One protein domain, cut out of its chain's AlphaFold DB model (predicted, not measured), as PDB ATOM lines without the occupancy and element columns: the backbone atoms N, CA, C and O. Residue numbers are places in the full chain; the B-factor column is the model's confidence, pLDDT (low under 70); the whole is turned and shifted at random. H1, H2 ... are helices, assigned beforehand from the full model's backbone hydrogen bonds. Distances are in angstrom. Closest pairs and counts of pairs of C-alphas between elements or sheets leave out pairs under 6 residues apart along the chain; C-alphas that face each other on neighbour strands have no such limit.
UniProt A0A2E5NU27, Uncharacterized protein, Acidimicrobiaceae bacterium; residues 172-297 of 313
ATOM      1  N   GLU A 172     -14.273  13.042   8.402       68.00
ATOM      2  CA  GLU A 172     -15.131  11.872   8.610       68.00
ATOM      3  C   GLU A 172     -16.468  12.020   7.872       68.00
ATOM      4  O   GLU A 172     -16.954  11.077   7.243       68.00
ATOM      5  N   ALA A 173     -17.028  13.234   7.867       74.06
ATOM      6  CA  ALA A 173     -18.283  13.539   7.192       74.06
ATOM      7  C   ALA A 173     -18.208  13.289   5.678       74.06
ATOM      8  O   ALA A 173     -19.170  12.788   5.098       74.06
ATOM      9  N   VAL A 174     -17.070  13.570   5.031       76.56
ATOM     10  CA  VAL A 174     -16.879  13.305   3.595       76.56
ATOM     11  C   VAL A 174     -16.727  11.803   3.343       76.56
ATOM     12  O   VAL A 174     -17.399  11.248   2.467       76.56
ATOM     13  N   PHE A 175     -15.920  11.108   4.151       70.69
ATOM     14  CA  PHE A 175     -15.716   9.662   4.021       70.69
ATOM     15  C   PHE A 175     -17.022   8.865   4.195       70.69
ATOM     16  O   PHE A 175     -17.324   7.954   3.407       70.69
ATOM     17  N   PHE A 176     -17.830   9.194   5.207       72.25
ATOM     18  CA  PHE A 176     -19.133   8.562   5.431       72.25
ATOM     19  C   PHE A 176     -20.197   9.074   4.459       72.25
ATOM     20  O   PHE A 176     -20.945   8.261   3.911       72.25
ATOM     21  N   GLY A 177     -20.190  10.371   4.152       78.62
ATOM     22  CA  GLY A 177     -21.117  11.025   3.230       78.62
ATOM     23  C   GLY A 177     -21.113  10.413   1.832       78.62
ATOM     24  O   GLY A 177     -22.184  10.159   1.290       78.62
ATOM     25  N   ILE A 178     -19.945  10.054   1.284       81.31
ATOM     26  CA  ILE A 178     -19.859   9.346  -0.010       81.31
ATOM     27  C   ILE A 178     -20.590   7.998   0.047       81.31
ATOM     28  O   ILE A 178     -21.312   7.630  -0.880       81.31
ATOM     29  N   GLY A 179     -20.442   7.260   1.151       79.19
ATOM     30  CA  GLY A 179     -21.114   5.974   1.338       79.19
ATOM     31  C   GLY A 179     -22.632   6.113   1.440       79.19
ATOM     32  O   GLY A 179     -23.358   5.353   0.800       79.19
ATOM     33  N   ILE A 180     -23.102   7.096   2.209       82.12
ATOM     34  CA  ILE A 180     -24.530   7.391   2.403       82.12
ATOM     35  C   ILE A 180     -25.143   7.902   1.092       82.12
ATOM     36  O   ILE A 180     -26.175   7.401   0.645       82.12
ATOM     37  N   GLY A 181     -24.468   8.838   0.424       84.44
ATOM     38  CA  GLY A 181     -24.890   9.397  -0.855       84.44
ATOM     39  C   GLY A 181     -24.987   8.336  -1.947       84.44
ATOM     40  O   GLY A 181     -25.980   8.293  -2.666       84.44
ATOM     41  N   THR A 182     -24.018   7.418  -2.023       84.12
ATOM     42  CA  THR A 182     -24.045   6.322  -3.005       84.12
ATOM     43  C   THR A 182     -25.265   5.422  -2.808       84.12
ATOM     44  O   THR A 182     -25.941   5.091  -3.780       84.12
ATOM     45  N   LYS A 183     -25.608   5.067  -1.564       85.00
ATOM     46  CA  LYS A 183     -26.813   4.275  -1.271       85.00
ATOM     47  C   LYS A 183     -28.091   5.006  -1.660       85.00
ATOM     48  O   LYS A 183     -28.937   4.421  -2.329       85.00
ATOM     49  N   ALA A 184     -28.211   6.279  -1.290       85.69
ATOM     50  CA  ALA A 184     -29.359   7.100  -1.661       85.69
ATOM     51  C   ALA A 184     -29.501   7.213  -3.190       85.69
ATOM     52  O   ALA A 184     -30.603   7.067  -3.715       85.69
ATOM     53  N   CYS A 185     -28.390   7.379  -3.917       89.56
ATOM     54  CA  CYS A 185     -28.381   7.400  -5.381       89.56
ATOM     55  C   CYS A 185     -28.819   6.058  -5.981       89.56
ATOM     56  O   CYS A 185     -29.634   6.045  -6.901       89.56
ATOM     57  N   ILE A 186     -28.332   4.929  -5.452       88.12
ATOM     58  CA  ILE A 186     -28.769   3.589  -5.879       88.12
ATOM     59  C   ILE A 186     -30.269   3.415  -5.613       88.12
ATOM     60  O   ILE A 186     -30.997   2.961  -6.492       88.12
ATOM     61  N   GLY A 187     -30.747   3.815  -4.432       86.50
ATOM     62  CA  GLY A 187     -32.164   3.760  -4.083       86.50
ATOM     63  C   GLY A 187     -33.030   4.583  -5.035       86.50
ATOM     64  O   GLY A 187     -34.016   4.070  -5.568       86.50
ATOM     65  N   ALA A 188     -32.621   5.822  -5.319       91.06
ATOM     66  CA  ALA A 188     -33.283   6.699  -6.279       91.06
ATOM     67  C   ALA A 188     -33.295   6.096  -7.690       91.06
ATOM     68  O   ALA A 188     -34.334   6.089  -8.345       91.06
ATOM     69  N   ALA A 189     -32.166   5.546  -8.145       90.75
ATOM     70  CA  ALA A 189     -32.050   4.924  -9.460       90.75
ATOM     71  C   ALA A 189     -32.967   3.699  -9.595       90.75
ATOM     72  O   ALA A 189     -33.662   3.564 -10.602       90.75
ATOM     73  N   LEU A 190     -33.027   2.838  -8.572       87.50
ATOM     74  CA  LEU A 190     -33.918   1.676  -8.555       87.50
ATOM     75  C   LEU A 190     -35.386   2.096  -8.623       87.50
ATOM     76  O   LEU A 190     -36.116   1.595  -9.478       87.50
ATOM     77  N   ILE A 191     -35.814   3.051  -7.795       89.62
ATOM     78  CA  ILE A 191     -37.190   3.568  -7.844       89.62
ATOM     79  C   ILE A 191     -37.467   4.209  -9.209       89.62
ATOM     80  O   ILE A 191     -38.491   3.915  -9.828       89.62
ATOM     81  N   GLY A 192     -36.522   4.994  -9.730       89.81
ATOM     82  CA  GLY A 192     -36.597   5.596 -11.059       89.81
ATOM     83  C   GLY A 192     -36.846   4.559 -12.154       89.81
ATOM     84  O   GLY A 192     -37.732   4.750 -12.980       89.81
ATOM     85  N   THR A 193     -36.156   3.412 -12.130       90.00
ATOM     86  CA  THR A 193     -36.366   2.351 -13.138       90.00
ATOM     87  C   THR A 193     -37.804   1.830 -13.172       90.00
ATOM     88  O   THR A 193     -38.322   1.510 -14.243       90.00
ATOM     89  N   VAL A 194     -38.471   1.783 -12.015       88.62
ATOM     90  CA  VAL A 194     -39.870   1.356 -11.906       88.62
ATOM     91  C   VAL A 194     -40.803   2.438 -12.441       88.62
ATOM     92  O   VAL A 194     -41.731   2.111 -13.177       88.62
ATOM     93  N   VAL A 195     -40.525   3.713 -12.146       88.19
ATOM     94  CA  VAL A 195     -41.281   4.859 -12.686       88.19
ATOM     95  C   VAL A 195     -41.197   4.907 -14.216       88.19
ATOM     96  O   VAL A 195     -42.202   5.149 -14.875       88.19
ATOM     97  N   PHE A 196     -40.044   4.567 -14.802       88.31
ATOM     98  CA  PHE A 196     -39.874   4.431 -16.257       88.31
ATOM     99  C   PHE A 196     -40.461   3.127 -16.843       88.31
ATOM    100  O   PHE A 196     -40.207   2.799 -18.004       88.31
ATOM    101  N   GLY A 197     -41.216   2.349 -16.059       81.31
ATOM    102  CA  GLY A 197     -41.901   1.132 -16.507       81.31
ATOM    103  C   GLY A 197     -40.979  -0.060 -16.783       81.31
ATOM    104  O   GLY A 197     -41.417  -1.074 -17.326       81.31
ATOM    105  N   ARG A 198     -39.695   0.033 -16.420       82.88
ATOM    106  CA  ARG A 198     -38.680  -0.997 -16.675       82.88
ATOM    107  C   ARG A 198     -38.031  -1.432 -15.363       82.88
ATOM    108  O   ARG A 198     -36.865  -1.110 -15.131       82.88
ATOM    109  N   PRO A 199     -38.768  -2.169 -14.508       84.69
ATOM    110  CA  PRO A 199     -38.278  -2.558 -13.199       84.69
ATOM    111  C   PRO A 199     -36.994  -3.365 -13.327       84.69
ATOM    112  O   PRO A 199     -36.922  -4.397 -14.000       84.69
ATOM    113  N   TRP A 200     -35.978  -2.849 -12.658       84.12
ATOM    114  CA  TRP A 200     -34.606  -3.294 -12.761       84.12
ATOM    115  C   TRP A 200     -34.463  -4.799 -12.419       84.12
ATOM    116  O   TRP A 200     -33.855  -5.549 -13.187       84.12
ATOM    117  N   LEU A 201     -35.163  -5.298 -11.388       83.31
ATOM    118  CA  LEU A 201     -35.173  -6.730 -11.045       83.31
ATOM    119  C   LEU A 201     -35.862  -7.617 -12.086       83.31
ATOM    120  O   LEU A 201     -35.390  -8.725 -12.318       83.31
ATOM    121  N   ALA A 202     -36.916  -7.165 -12.769       82.75
ATOM    122  CA  ALA A 202     -37.619  -8.015 -13.740       82.75
ATOM    123  C   ALA A 202     -36.703  -8.439 -14.896       82.75
ATOM    124  O   ALA A 202     -36.828  -9.537 -15.435       82.75
ATOM    125  N   ARG A 203     -35.733  -7.586 -15.245       81.69
ATOM    126  CA  ARG A 203     -34.774  -7.854 -16.317       81.69
ATOM    127  C   ARG A 203     -33.701  -8.866 -15.921       81.69
ATOM    128  O   ARG A 203     -33.161  -9.520 -16.802       81.69
ATOM    129  N   TYR A 204     -33.407  -9.028 -14.634       82.19
ATOM    130  CA  TYR A 204     -32.213  -9.750 -14.179       82.19
ATOM    131  C   TYR A 204     -32.450 -10.796 -13.099       82.19
ATOM    132  O   TYR A 204     -31.542 -11.565 -12.800       82.19
ATOM    133  N   ALA A 205     -33.667 -10.891 -12.564       79.94
ATOM    134  CA  ALA A 205     -34.046 -11.907 -11.587       79.94
ATOM    135  C   ALA A 205     -33.733 -13.330 -12.082       79.94
ATOM    136  O   ALA A 205     -33.335 -14.185 -11.297       79.94
ATOM    137  N   HIS A 206     -33.812 -13.554 -13.397       77.31
ATOM    138  CA  HIS A 206     -33.505 -14.836 -14.024       77.31
ATOM    139  C   HIS A 206     -32.042 -15.289 -13.945       77.31
ATOM    140  O   HIS A 206     -31.753 -16.460 -14.170       77.31
ATOM    141  N   LEU A 207     -31.116 -14.364 -13.687       79.12
ATOM    142  CA  LEU A 207     -29.703 -14.692 -13.502       79.12
ATOM    143  C   LEU A 207     -29.434 -15.283 -12.115       79.12
ATOM    144  O   LEU A 207     -28.393 -15.899 -11.911       79.12
ATOM    145  N   VAL A 208     -30.343 -15.052 -11.164       73.81
ATOM    146  CA  VAL A 208     -30.216 -15.503  -9.773       73.81
ATOM    147  C   VAL A 208     -31.095 -16.722  -9.520       73.81
ATOM    148  O   VAL A 208     -30.650 -17.671  -8.887       73.81
ATOM    149  N   VAL A 209     -32.329 -16.704 -10.029       74.50
ATOM    150  CA  VAL A 209     -33.281 -17.815  -9.930       74.50
ATOM    151  C   VAL A 209     -33.750 -18.162 -11.341       74.50
ATOM    152  O   VAL A 209     -34.234 -17.268 -12.040       74.50
ATOM    153  N   PRO A 210     -33.633 -19.420 -11.795       76.75
ATOM    154  CA  PRO A 210     -33.961 -19.808 -13.163       76.75
ATOM    155  C   PRO A 210     -35.484 -19.883 -13.378       76.75
ATOM    156  O   PRO A 210     -36.067 -20.951 -13.508       76.75
ATOM    157  N   PHE A 211     -36.162 -18.735 -13.435       78.19
ATOM    158  CA  PHE A 211     -37.594 -18.680 -13.750       78.19
ATOM    159  C   PHE A 211     -37.858 -19.163 -15.186       78.19
ATOM    160  O   PHE A 211     -37.156 -18.725 -16.100       78.19
ATOM    161  N   GLY A 212     -38.890 -19.978 -15.419       77.31
ATOM    162  CA  GLY A 212     -39.328 -20.350 -16.773       77.31
ATOM    163  C   GLY A 212     -39.721 -19.130 -17.624       77.31
ATOM    164  O   GLY A 212     -40.121 -18.095 -17.085       77.31
ATOM    165  N   SER A 213     -39.595 -19.223 -18.952       77.31
ATOM    166  CA  SER A 213     -39.961 -18.138 -19.883       77.31
ATOM    167  C   SER A 213     -41.436 -17.739 -19.767       77.31
ATOM    168  O   SER A 213     -41.738 -16.547 -19.768       77.31
ATOM    169  N   GLU A 214     -42.319 -18.717 -19.561       77.94
ATOM    170  CA  GLU A 214     -43.761 -18.529 -19.345       77.94
ATOM    171  C   GLU A 214     -44.054 -17.687 -18.093       77.94
ATOM    172  O   GLU A 214     -44.790 -16.700 -18.137       77.94
ATOM    173  N   THR A 215     -43.391 -17.994 -16.973       80.69
ATOM    174  CA  THR A 215     -43.543 -17.242 -15.718       80.69
ATOM    175  C   THR A 215     -43.071 -15.795 -15.869       80.69
ATOM    176  O   THR A 215     -43.674 -14.891 -15.293       80.69
ATOM    177  N   ARG A 216     -42.020 -15.550 -16.665       82.44
ATOM    178  CA  ARG A 216     -41.492 -14.197 -16.919       82.44
ATOM    179  C   ARG A 216     -42.412 -13.352 -17.799       82.44
ATOM    180  O   ARG A 216     -42.438 -12.135 -17.628       82.44
ATOM    181  N   ALA A 217     -43.140 -13.977 -18.726       82.56
ATOM    182  CA  ALA A 217     -44.093 -13.294 -19.598       82.56
ATOM    183  C   ALA A 217     -45.364 -12.855 -18.847       82.56
ATOM    184  O   ALA A 217     -46.056 -11.930 -19.275       82.56
ATOM    185  N   HIS A 218     -45.657 -13.477 -17.702       84.75
ATOM    186  CA  HIS A 218     -46.867 -13.198 -16.945       84.75
ATOM    187  C   HIS A 218     -46.864 -11.766 -16.347       84.75
ATOM    188  O   HIS A 218     -45.939 -11.409 -15.610       84.75
ATOM    189  N   PRO A 219     -47.923 -10.946 -16.532       85.81
ATOM    190  CA  PRO A 219     -47.977  -9.562 -16.026       85.81
ATOM    191  C   PRO A 219     -47.752  -9.440 -14.511       85.81
ATOM    192  O   PRO A 219     -47.167  -8.474 -14.014       85.81
ATOM    193  N   ARG A 220     -48.181 -10.461 -13.759       85.88
ATOM    194  CA  ARG A 220     -47.960 -10.559 -12.308       85.88
ATOM    195  C   ARG A 220     -46.474 -10.619 -11.943       85.88
ATOM    196  O   ARG A 220     -46.094  -9.996 -10.959       85.88
ATOM    197  N   PHE A 221     -45.638 -11.294 -12.734       87.19
ATOM    198  CA  PHE A 221     -44.194 -11.369 -12.490       87.19
ATOM    199  C   PHE A 221     -43.549  -9.984 -12.575       87.19
ATOM    200  O   PHE A 221     -42.840  -9.574 -11.656       87.19
ATOM    201  N   VAL A 222     -43.868  -9.219 -13.623       87.25
ATOM    202  CA  VAL A 222     -43.361  -7.849 -13.800       87.25
ATOM    203  C   VAL A 222     -43.806  -6.945 -12.646       87.25
ATOM    204  O   VAL A 222     -42.999  -6.174 -12.126       87.25
ATOM    205  N   ARG A 223     -45.057  -7.081 -12.180       87.69
ATOM    206  CA  ARG A 223     -45.584  -6.313 -11.039       87.69
ATOM    207  C   ARG A 223     -44.876  -6.651  -9.724       87.69
ATOM    208  O   ARG A 223     -44.480  -5.735  -9.006       87.69
ATOM    209  N   VAL A 224     -44.680  -7.939  -9.431       89.00
ATOM    210  CA  VAL A 224     -43.987  -8.412  -8.218       89.00
ATOM    211  C   VAL A 224     -42.527  -7.962  -8.220       89.00
ATOM    212  O   VAL A 224     -42.047  -7.415  -7.229       89.00
ATOM    213  N   MET A 225     -41.831  -8.098  -9.350       89.44
ATOM    214  CA  MET A 225     -40.445  -7.638  -9.482       89.44
ATOM    215  C   MET A 225     -40.329  -6.109  -9.414       89.44
ATOM    216  O   MET A 225     -39.346  -5.590  -8.882       89.44
ATOM    217  N   GLY A 226     -41.333  -5.369  -9.894       87.88
ATOM    218  CA  GLY A 226     -41.414  -3.917  -9.724       87.88
ATOM    219  C   GLY A 226     -41.575  -3.500  -8.266       87.88
ATOM    220  O   GLY A 226     -40.796  -2.683  -7.781       87.88
ATOM    221  N   GLN A 227     -42.507  -4.118  -7.540       89.56
ATOM    222  CA  GLN A 227     -42.687  -3.900  -6.099       89.56
ATOM    223  C   GLN A 227     -41.417  -4.230  -5.310       89.56
ATOM    224  O   GLN A 227     -41.003  -3.441  -4.462       89.56
ATOM    225  N   LEU A 228     -40.747  -5.338  -5.642       89.69
ATOM    226  CA  LEU A 228     -39.475  -5.706  -5.026       89.69
ATOM    227  C   LEU A 228     -38.375  -4.677  -5.327       89.69
ATOM    228  O   LEU A 228     -37.600  -4.332  -4.441       89.69
ATOM    229  N   THR A 229     -38.335  -4.133  -6.549       89.62
ATOM    230  CA  THR A 229     -37.360  -3.094  -6.933       89.62
ATOM    231  C   THR A 229     -37.558  -1.828  -6.102       89.62
ATOM    232  O   THR A 229     -36.585  -1.277  -5.583       89.62
ATOM    233  N   VAL A 230     -38.812  -1.401  -5.907       91.06
ATOM    234  CA  VAL A 230     -39.139  -0.271  -5.024       91.06
ATOM    235  C   VAL A 230     -38.768  -0.589  -3.579       91.06
ATOM    236  O   VAL A 230     -38.139   0.240  -2.932       91.06
ATOM    237  N   ALA A 231     -39.085  -1.787  -3.081       90.31
ATOM    238  CA  ALA A 231     -38.754  -2.193  -1.716       90.31
ATOM    239  C   ALA A 231     -37.239  -2.152  -1.449       90.31
ATOM    240  O   ALA A 231     -36.815  -1.620  -0.424       90.31
ATOM    241  N   VAL A 232     -36.414  -2.629  -2.389       88.44
ATOM    242  CA  VAL A 232     -34.945  -2.530  -2.300       88.44
ATOM    243  C   VAL A 232     -34.491  -1.068  -2.329       88.44
ATOM    244  O   VAL A 232     -33.605  -0.687  -1.562       88.44
ATOM    245  N   GLY A 233     -35.113  -0.230  -3.164       87.88
ATOM    246  CA  GLY A 233     -34.842   1.206  -3.189       87.88
ATOM    247  C   GLY A 233     -35.157   1.888  -1.853       87.88
ATOM    248  O   GLY A 233     -34.307   2.579  -1.292       87.88
ATOM    249  N   CYS A 234     -36.333   1.623  -1.285       91.88
ATOM    250  CA  CYS A 234     -36.734   2.107   0.037       91.88
ATOM    251  C   CYS A 234     -35.800   1.599   1.142       91.88
ATOM    252  O   CYS A 234     -35.444   2.358   2.039       91.88
ATOM    253  N   TRP A 235     -35.343   0.347   1.060       89.88
ATOM    254  CA  TRP A 235     -34.357  -0.204   1.989       89.88
ATOM    255  C   TRP A 235     -33.020   0.552   1.935       89.88
ATOM    256  O   TRP A 235     -32.418   0.822   2.978       89.88
ATOM    257  N   GLN A 236     -32.564   0.976   0.748       88.44
ATOM    258  CA  GLN A 236     -31.379   1.838   0.639       88.44
ATOM    259  C   GLN A 236     -31.574   3.183   1.337       88.44
ATOM    260  O   GLN A 236     -30.678   3.630   2.056       88.44
ATOM    261  N   PHE A 237     -32.736   3.815   1.178       89.38
ATOM    262  CA  PHE A 237     -33.034   5.065   1.876       89.38
ATOM    263  C   PHE A 237     -33.118   4.875   3.388       89.38
ATOM    264  O   PHE A 237     -32.499   5.641   4.120       89.38
ATOM    265  N   LEU A 238     -33.799   3.825   3.856       90.56
ATOM    266  CA  LEU A 238     -33.906   3.510   5.280       90.56
ATOM    267  C   LEU A 238     -32.526   3.281   5.904       90.56
ATOM    268  O   LEU A 238     -32.208   3.856   6.940       90.56
ATOM    269  N   THR A 239     -31.676   2.488   5.250       84.69
ATOM    270  CA  THR A 239     -30.313   2.242   5.742       84.69
ATOM    271  C   THR A 239     -29.422   3.480   5.659       84.69
ATOM    272  O   THR A 239     -28.523   3.622   6.481       84.69
ATOM    273  N   SER A 240     -29.667   4.388   4.711       84.75
ATOM    274  CA  SER A 240     -28.974   5.681   4.635       84.75
ATOM    275  C   SER A 240     -29.407   6.615   5.764       84.75
ATOM    276  O   SER A 240     -28.558   7.201   6.426       84.75
ATOM    277  N   ALA A 241     -30.712   6.715   6.029       87.44
ATOM    278  CA  ALA A 241     -31.257   7.498   7.137       87.44
ATOM    279  C   ALA A 241     -30.766   6.966   8.490       87.44
ATOM    280  O   ALA A 241     -30.353   7.744   9.348       87.44
ATOM    281  N   TRP A 242     -30.732   5.640   8.644       85.50
ATOM    282  CA  TRP A 242     -30.144   4.980   9.805       85.50
ATOM    283  C   TRP A 242     -28.663   5.322   9.975       85.50
ATOM    284  O   TRP A 242     -28.246   5.656  11.077       85.50
ATOM    285  N   ASP A 243     -27.869   5.276   8.900       81.44
ATOM    286  CA  ASP A 243     -26.444   5.612   8.968       81.44
ATOM    287  C   ASP A 243     -26.223   7.080   9.375       81.44
ATOM    288  O   ASP A 243     -25.341   7.352  10.186       81.44
ATOM    289  N   ILE A 244     -27.042   8.017   8.871       83.56
ATOM    290  CA  ILE A 244     -27.002   9.435   9.279       83.56
ATOM    291  C   ILE A 244     -27.332   9.578  10.767       83.56
ATOM    292  O   ILE A 244     -26.612  10.259  11.498       83.56
ATOM    293  N   TRP A 245     -28.410   8.933  11.218       86.06
ATOM    294  CA  TRP A 245     -28.828   8.964  12.619       86.06
ATOM    295  C   TRP A 245     -27.746   8.382  13.538       86.06
ATOM    296  O   TRP A 245     -27.368   9.010  14.526       86.06
ATOM    297  N   LEU A 246     -27.182   7.231  13.165       81.62
ATOM    298  CA  LEU A 246     -26.146   6.546  13.930       81.62
ATOM    299  C   LEU A 246     -24.848   7.358  13.996       81.62
ATOM    300  O   LEU A 246     -24.211   7.395  15.048       81.62
ATOM    301  N   PHE A 247     -24.468   8.016  12.897       75.94
ATOM    302  CA  PHE A 247     -23.305   8.905  12.849       75.94
ATOM    303  C   PHE A 247     -23.490  10.128  13.754       75.94
ATOM    304  O   PHE A 247     -22.576  10.487  14.486       75.94
ATOM    305  N   ASN A 248     -24.683  10.729  13.768       79.56
ATOM    306  CA  ASN A 248     -24.974  11.861  14.651       79.56
ATOM    307  C   ASN A 248     -24.992  11.459  16.138       79.56
ATOM    308  O   ASN A 248     -24.673  12.267  17.004       79.56
ATOM    309  N   TRP A 249     -25.368  10.214  16.440       79.19
ATOM    310  CA  TRP A 249     -25.420   9.709  17.812       79.19
ATOM    311  C   TRP A 249     -24.066   9.196  18.326       79.19
ATOM    312  O   TRP A 249     -23.778   9.279  19.517       79.19
ATOM    313  N   THR A 250     -23.218   8.679  17.434       72.19
ATOM    314  CA  THR A 250     -21.935   8.066  17.790       72.19
ATOM    315  C   THR A 250     -20.796   8.964  17.320       72.19
ATOM    316  O   THR A 250     -20.306   8.803  16.208       72.19
ATOM    317  N   SER A 251     -20.326   9.879  18.173       63.41
ATOM    318  CA  SER A 251     -19.236  10.832  17.870       63.41
ATOM    319  C   SER A 251     -17.854  10.193  17.605       63.41
ATOM    320  O   SER A 251     -16.839  10.879  17.667       63.41
ATOM    321  N   SER A 252     -17.776   8.877  17.378       67.31
ATOM    322  CA  SER A 252     -16.542   8.128  17.134       67.31
ATOM    323  C   SER A 252     -16.748   7.058  16.054       67.31
ATOM    324  O   SER A 252     -17.633   6.202  16.170       67.31
ATOM    325  N   ALA A 253     -15.885   7.069  15.029       66.31
ATOM    326  CA  ALA A 253     -15.923   6.153  13.884       66.31
ATOM    327  C   ALA A 253     -15.953   4.660  14.278       66.31
ATOM    328  O   ALA A 253     -16.705   3.872  13.698       66.31
ATOM    329  N   ARG A 254     -15.208   4.281  15.322       63.97
ATOM    330  CA  ARG A 254     -15.160   2.923  15.891       63.97
ATOM    331  C   ARG A 254     -16.532   2.391  16.313       63.97
ATOM    332  O   ARG A 254     -16.891   1.259  15.986       63.97
ATOM    333  N   GLY A 255     -17.304   3.209  17.032       67.81
ATOM    334  CA  GLY A 255     -18.633   2.831  17.519       67.81
ATOM    335  C   GLY A 255     -19.630   2.678  16.371       67.81
ATOM    336  O   GLY A 255     -20.370   1.694  16.318       67.81
ATOM    337  N   TYR A 256     -19.565   3.589  15.397       71.69
ATOM    338  CA  TYR A 256     -20.366   3.519  14.178       71.69
ATOM    339  C   TYR A 256     -20.120   2.210  13.409       71.69
ATOM    340  O   TYR A 256     -21.071   1.505  13.065       71.69
ATOM    341  N   VAL A 257     -18.854   1.842  13.173       69.12
ATOM    342  CA  VAL A 257     -18.500   0.618  12.430       69.12
ATOM    343  C   VAL A 257     -18.927  -0.642  13.183       69.12
ATOM    344  O   VAL A 257     -19.484  -1.552  12.565       69.12
ATOM    345  N   LEU A 258     -18.726  -0.691  14.504       73.38
ATOM    346  CA  LEU A 258     -19.091  -1.850  15.320       73.38
ATOM    347  C   LEU A 258     -20.606  -2.085  15.334       73.38
ATOM    348  O   LEU A 258     -21.058  -3.195  15.047       73.38
ATOM    349  N   ILE A 259     -21.399  -1.043  15.607       76.38
ATOM    350  CA  ILE A 259     -22.866  -1.145  15.623       76.38
ATOM    351  C   ILE A 259     -23.378  -1.497  14.230       76.38
ATOM    352  O   ILE A 259     -24.236  -2.368  14.078       76.38
ATOM    353  N   ARG A 260     -22.822  -0.877  13.187       75.81
ATOM    354  CA  ARG A 260     -23.214  -1.174  11.813       75.81
ATOM    355  C   ARG A 260     -22.886  -2.611  11.409       75.81
ATOM    356  O   ARG A 260     -23.658  -3.206  10.662       75.81
ATOM    357  N   PHE A 261     -21.791  -3.182  11.897       74.75
ATOM    358  CA  PHE A 261     -21.484  -4.591  11.670       74.75
ATOM    359  C   PHE A 261     -22.487  -5.504  12.389       74.75
ATOM    360  O   PHE A 261     -23.063  -6.397  11.766       74.75
ATOM    361  N   LEU A 262     -22.753  -5.225  13.669       78.88
ATOM    362  CA  LEU A 262     -23.644  -6.024  14.513       78.88
ATOM    363  C   LEU A 262     -25.105  -5.978  14.067       78.88
ATOM    364  O   LEU A 262     -25.768  -7.005  14.089       78.88
ATOM    365  N   VAL A 263     -25.610  -4.814  13.659       79.75
ATOM    366  CA  VAL A 263     -27.018  -4.631  13.266       79.75
ATOM    367  C   VAL A 263     -27.202  -4.828  11.766       79.75
ATOM    368  O   VAL A 263     -28.197  -5.397  11.321       79.75
ATOM    369  N   GLY A 264     -26.231  -4.394  10.961       77.56
ATOM    370  CA  GLY A 264     -26.343  -4.413   9.508       77.56
ATOM    371  C   GLY A 264     -26.425  -5.822   8.933       77.56
ATOM    372  O   GLY A 264     -27.238  -6.055   8.036       77.56
ATOM    373  N   TRP A 265     -25.621  -6.767   9.437       80.50
ATOM    374  CA  TRP A 265     -25.636  -8.146   8.939       80.50
ATOM    375  C   TRP A 265     -26.947  -8.886   9.266       80.50
ATOM    376  O   TRP A 265     -27.573  -9.387   8.323       80.50
ATOM    377  N   PRO A 266     -27.443  -8.910  10.522       83.00
ATOM    378  CA  PRO A 266     -28.719  -9.548  10.835       83.00
ATOM    379  C   PRO A 266     -29.889  -8.886  10.117       83.00
ATOM    380  O   PRO A 266     -30.718  -9.584   9.540       83.00
ATOM    381  N   ALA A 267     -29.932  -7.549  10.080       82.19
ATOM    382  CA  ALA A 267     -31.016  -6.822   9.427       82.19
ATOM    383  C   ALA A 267     -31.074  -7.118   7.922       82.19
ATOM    384  O   ALA A 267     -32.147  -7.383   7.388       82.19
ATOM    385  N   SER A 268     -29.922  -7.145   7.241       80.06
ATOM    386  CA  SER A 268     -29.863  -7.475   5.807       80.06
ATOM    387  C   SER A 268     -30.241  -8.934   5.540       80.06
ATOM    388  O   SER A 268     -30.903  -9.231   4.545       80.06
ATOM    389  N   THR A 269     -29.850  -9.843   6.437       82.50
ATOM    390  CA  THR A 269     -30.205 -11.266   6.356       82.50
ATOM    391  C   THR A 269     -31.711 -11.452   6.517       82.50
ATOM    392  O   THR A 269     -32.349 -12.087   5.681       82.50
ATOM    393  N   LEU A 270     -32.305 -10.829   7.534       87.12
ATOM    394  CA  LEU A 270     -33.741 -10.881   7.776       87.12
ATOM    395  C   LEU A 270     -34.529 -10.260   6.617       87.12
ATOM    396  O   LEU A 270     -35.468 -10.878   6.124       87.12
ATOM    397  N   ALA A 271     -34.118  -9.084   6.134       85.62
ATOM    398  CA  ALA A 271     -34.750  -8.427   4.989       85.62
ATOM    399  C   ALA A 271     -34.719  -9.313   3.734       85.62
ATOM    400  O   ALA A 271     -35.709  -9.404   3.011       85.62
ATOM    401  N   THR A 272     -33.609 -10.021   3.511       84.94
ATOM    402  CA  THR A 272     -33.468 -10.991   2.419       84.94
ATOM    403  C   THR A 272     -34.441 -12.158   2.569       84.94
ATOM    404  O   THR A 272     -35.152 -12.485   1.621       84.94
ATOM    405  N   LEU A 273     -34.513 -12.770   3.755       87.38
ATOM    406  CA  LEU A 273     -35.430 -13.884   4.022       87.38
ATOM    407  C   LEU A 273     -36.890 -13.467   3.821       87.38
ATOM    408  O   LEU A 273     -37.649 -14.167   3.153       87.38
ATOM    409  N   VAL A 274     -37.265 -12.294   4.335       89.12
ATOM    410  CA  VAL A 274     -38.606 -11.724   4.153       89.12
ATOM    411  C   VAL A 274     -38.899 -11.488   2.672       89.12
ATOM    412  O   VAL A 274     -39.977 -11.855   2.207       89.12
ATOM    413  N   ALA A 275     -37.943 -10.941   1.915       87.12
ATOM    414  CA  ALA A 275     -38.095 -10.733   0.479       87.12
ATOM    415  C   ALA A 275     -38.336 -12.052  -0.271       87.12
ATOM    416  O   ALA A 275     -39.263 -12.126  -1.073       87.12
ATOM    417  N   PHE A 276     -37.569 -13.107   0.024       85.88
ATOM    418  CA  PHE A 276     -37.768 -14.422  -0.594       85.88
ATOM    419  C   PHE A 276     -39.146 -15.013  -0.281       85.88
ATOM    420  O   PHE A 276     -39.856 -15.419  -1.200       85.88
ATOM    421  N   VAL A 277     -39.551 -15.009   0.992       86.62
ATOM    422  CA  VAL A 277     -40.864 -15.524   1.418       86.62
ATOM    423  C   VAL A 277     -42.002 -14.735   0.770       86.62
ATOM    424  O   VAL A 277     -43.008 -15.312   0.355       86.62
ATOM    425  N   TRP A 278     -41.853 -13.416   0.670       90.06
ATOM    426  CA  TRP A 278     -42.846 -12.556   0.045       90.06
ATOM    427  C   TRP A 278     -42.951 -12.803  -1.465       90.06
ATOM    428  O   TRP A 278     -44.064 -12.952  -1.965       90.06
ATOM    429  N   VAL A 279     -41.824 -12.916  -2.183       87.12
ATOM    430  CA  VAL A 279     -41.811 -13.224  -3.625       87.12
ATOM    431  C   VAL A 279     -42.435 -14.590  -3.893       87.12
ATOM    432  O   VAL A 279     -43.288 -14.693  -4.774       87.12
ATOM    433  N   ASP A 280     -42.064 -15.613  -3.117       85.88
ATOM    434  CA  ASP A 280     -42.638 -16.954  -3.239       85.88
ATOM    435  C   ASP A 280     -44.165 -16.900  -3.085       85.88
ATOM    436  O   ASP A 280     -44.903 -17.322  -3.975       85.88
ATOM    437  N   ARG A 281     -44.663 -16.256  -2.020       85.88
ATOM    438  CA  ARG A 281     -46.109 -16.096  -1.805       85.88
ATOM    439  C   ARG A 281     -46.806 -15.268  -2.881       85.88
ATOM    440  O   ARG A 281     -47.940 -15.580  -3.240       85.88
ATOM    441  N   ALA A 282     -46.164 -14.227  -3.396       85.69
ATOM    442  CA  ALA A 282     -46.750 -13.356  -4.409       85.69
ATOM    443  C   ALA A 282     -46.843 -14.024  -5.796       85.69
ATOM    444  O   ALA A 282     -47.734 -13.663  -6.580       85.69
ATOM    445  N   LEU A 283     -45.955 -14.988  -6.080       84.69
ATOM    446  CA  LEU A 283     -45.881 -15.737  -7.338       84.69
ATOM    447  C   LEU A 283     -46.644 -17.069  -7.328       84.69
ATOM    448  O   LEU A 283     -47.037 -17.505  -8.404       84.69
ATOM    449  N   ARG A 284     -46.936 -17.671  -6.165       81.50
ATOM    450  CA  ARG A 284     -47.773 -18.892  -6.038       81.50
ATOM    451  C   ARG A 284     -49.079 -18.889  -6.848       81.50
ATOM    452  O   ARG A 284     -49.463 -19.946  -7.325       81.50
ATOM    453  N   PRO A 285     -49.781 -17.754  -7.034       82.12
ATOM    454  CA  PRO A 285     -50.995 -17.742  -7.852       82.12
ATOM    455  C   PRO A 285     -50.752 -17.836  -9.369       82.12
ATOM    456  O   PRO A 285     -51.716 -17.790 -10.126       82.12
ATOM    457  N   VAL A 286     -49.498 -17.883  -9.835       80.19
ATOM    458  CA  VAL A 286     -49.161 -18.084 -11.250       80.19
ATOM    459  C   VAL A 286     -49.142 -19.595 -11.535       80.19
ATOM    460  O   VAL A 286     -48.333 -20.289 -10.925       80.19
ATOM    461  N   PRO A 287     -49.966 -20.115 -12.468       71.38
ATOM    462  CA  PRO A 287     -50.141 -21.561 -12.678       71.38
ATOM    463  C   PRO A 287     -48.854 -22.337 -12.998       71.38
ATOM    464  O   PRO A 287     -48.747 -23.516 -12.693       71.38
ATOM    465  N   THR A 288     -47.872 -21.673 -13.610       74.69
ATOM    466  CA  THR A 288     -46.602 -22.268 -14.062       74.69
ATOM    467  C   THR A 288     -45.483 -22.180 -13.013       74.69
ATOM    468  O   THR A 288     -44.332 -22.497 -13.304       74.69
ATOM    469  N   PHE A 289     -45.764 -21.675 -11.808       76.06
ATOM    470  CA  PHE A 289     -44.752 -21.460 -10.773       76.06
ATOM    471  C   PHE A 289     -44.814 -22.539  -9.683       76.06
ATOM    472  O   PHE A 289     -45.688 -22.507  -8.823       76.06
ATOM    473  N   THR A 290     -43.845 -23.456  -9.696       71.62
ATOM    474  CA  THR A 290     -43.762 -24.590  -8.754       71.62
ATOM    475  C   THR A 290     -43.225 -24.198  -7.367       71.62
ATOM    476  O   THR A 290     -43.444 -24.907  -6.397       71.62
ATOM    477  N   GLY A 291     -42.597 -23.024  -7.235       73.44
ATOM    478  CA  GLY A 291     -41.989 -22.546  -5.987       73.44
ATOM    479  C   GLY A 291     -40.506 -22.223  -6.159       73.44
ATOM    480  O   GLY A 291     -39.834 -22.793  -7.015       73.44
ATOM    481  N   ILE A 292     -39.968 -21.287  -5.366       73.75
ATOM    482  CA  ILE A 292     -38.548 -20.888  -5.505       73.75
ATOM    483  C   ILE A 292     -37.609 -22.060  -5.194       73.75
ATOM    484  O   ILE A 292     -36.606 -22.223  -5.879       73.75
ATOM    485  N   LEU A 293     -37.921 -22.866  -4.173       73.00
ATOM    486  CA  LEU A 293     -37.054 -23.970  -3.754       73.00
ATOM    487  C   LEU A 293     -36.977 -25.074  -4.811       73.00
ATOM    488  O   LEU A 293     -35.873 -25.502  -5.128       73.00
ATOM    489  N   ASP A 294     -38.100 -25.431  -5.431       74.94
ATOM    490  CA  ASP A 294     -38.138 -26.435  -6.502       74.94
ATOM    491  C   ASP A 294     -37.372 -25.982  -7.751       74.94
ATOM    492  O   ASP A 294     -36.779 -26.797  -8.446       74.94
ATOM    493  N   LEU A 295     -37.307 -24.670  -8.015       71.81
ATOM    494  CA  LEU A 295     -36.492 -24.112  -9.103       71.81
ATOM    495  C   LEU A 295     -34.984 -24.105  -8.804       71.81
ATOM    496  O   LEU A 295     -34.184 -23.910  -9.721       71.81
ATOM    497  N   LEU A 296     -34.586 -24.236  -7.536       72.38
ATOM    498  CA  LEU A 296     -33.180 -24.290  -7.122       72.38
ATOM    499  C   LEU A 296     -32.655 -25.725  -7.024       72.38
ATOM    500  O   LEU A 296     -31.437 -25.919  -7.050       72.38
ATOM    501  N   VAL A 297     -33.546 -26.711  -6.914       75.31
ATOM    502  CA  VAL A 297     -33.184 -28.126  -6.991       75.31
ATOM    503  C   VAL A 297     -32.867 -28.448  -8.461       75.31
ATOM    504  O   VAL A 297     -33.677 -28.151  -9.339       75.31
TER     505      VAL A 297
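Overview. This is residues 172 to 297 of the 313 residues of an uncharacterized protein of Acidimicrobiaceae bacterium (UniProt A0A2E5NU27). Three long helices lie side by side, H4 between H1 and H5, with short H2, H3 and H6 at one end. The printed part, 126 residues with named helices H1 to H6, is all helix. It is loose, radius of gyration of the C-alphas 17.4 A, spanning 54 by 31 by 20 A.

Along the chain. Find C-alpha 172 at (-15.131, 11.872, 8.610); from there H1 runs 34.4 A to residue 195. H2 is residues 200 to 207, H3 213 to 217. H4, 219 to 249, runs 45.0 A; H5, 253 to 283, 42.7 A. H6, 292 to 296, ends at (-33.180, -24.290, -7.122).

Arrangement. Look at the hub, H4: it touches H1, closest at C-alphas 187 and 233, 3.8 A, a shallow tilt of 18 degrees, opposite ways. H4 and H5 form a hairpin. H2 touches H4 about perpendicular, at 74 degrees. In H2, 1 of 4 O i to N i+4 and 3 of 5 O i to N i+3 pairs are within hydrogen-bond range.

Size, cuts and confidence. The printed part has no cut; pLDDT is under 70 at residues 172, 251 to 255 and 257.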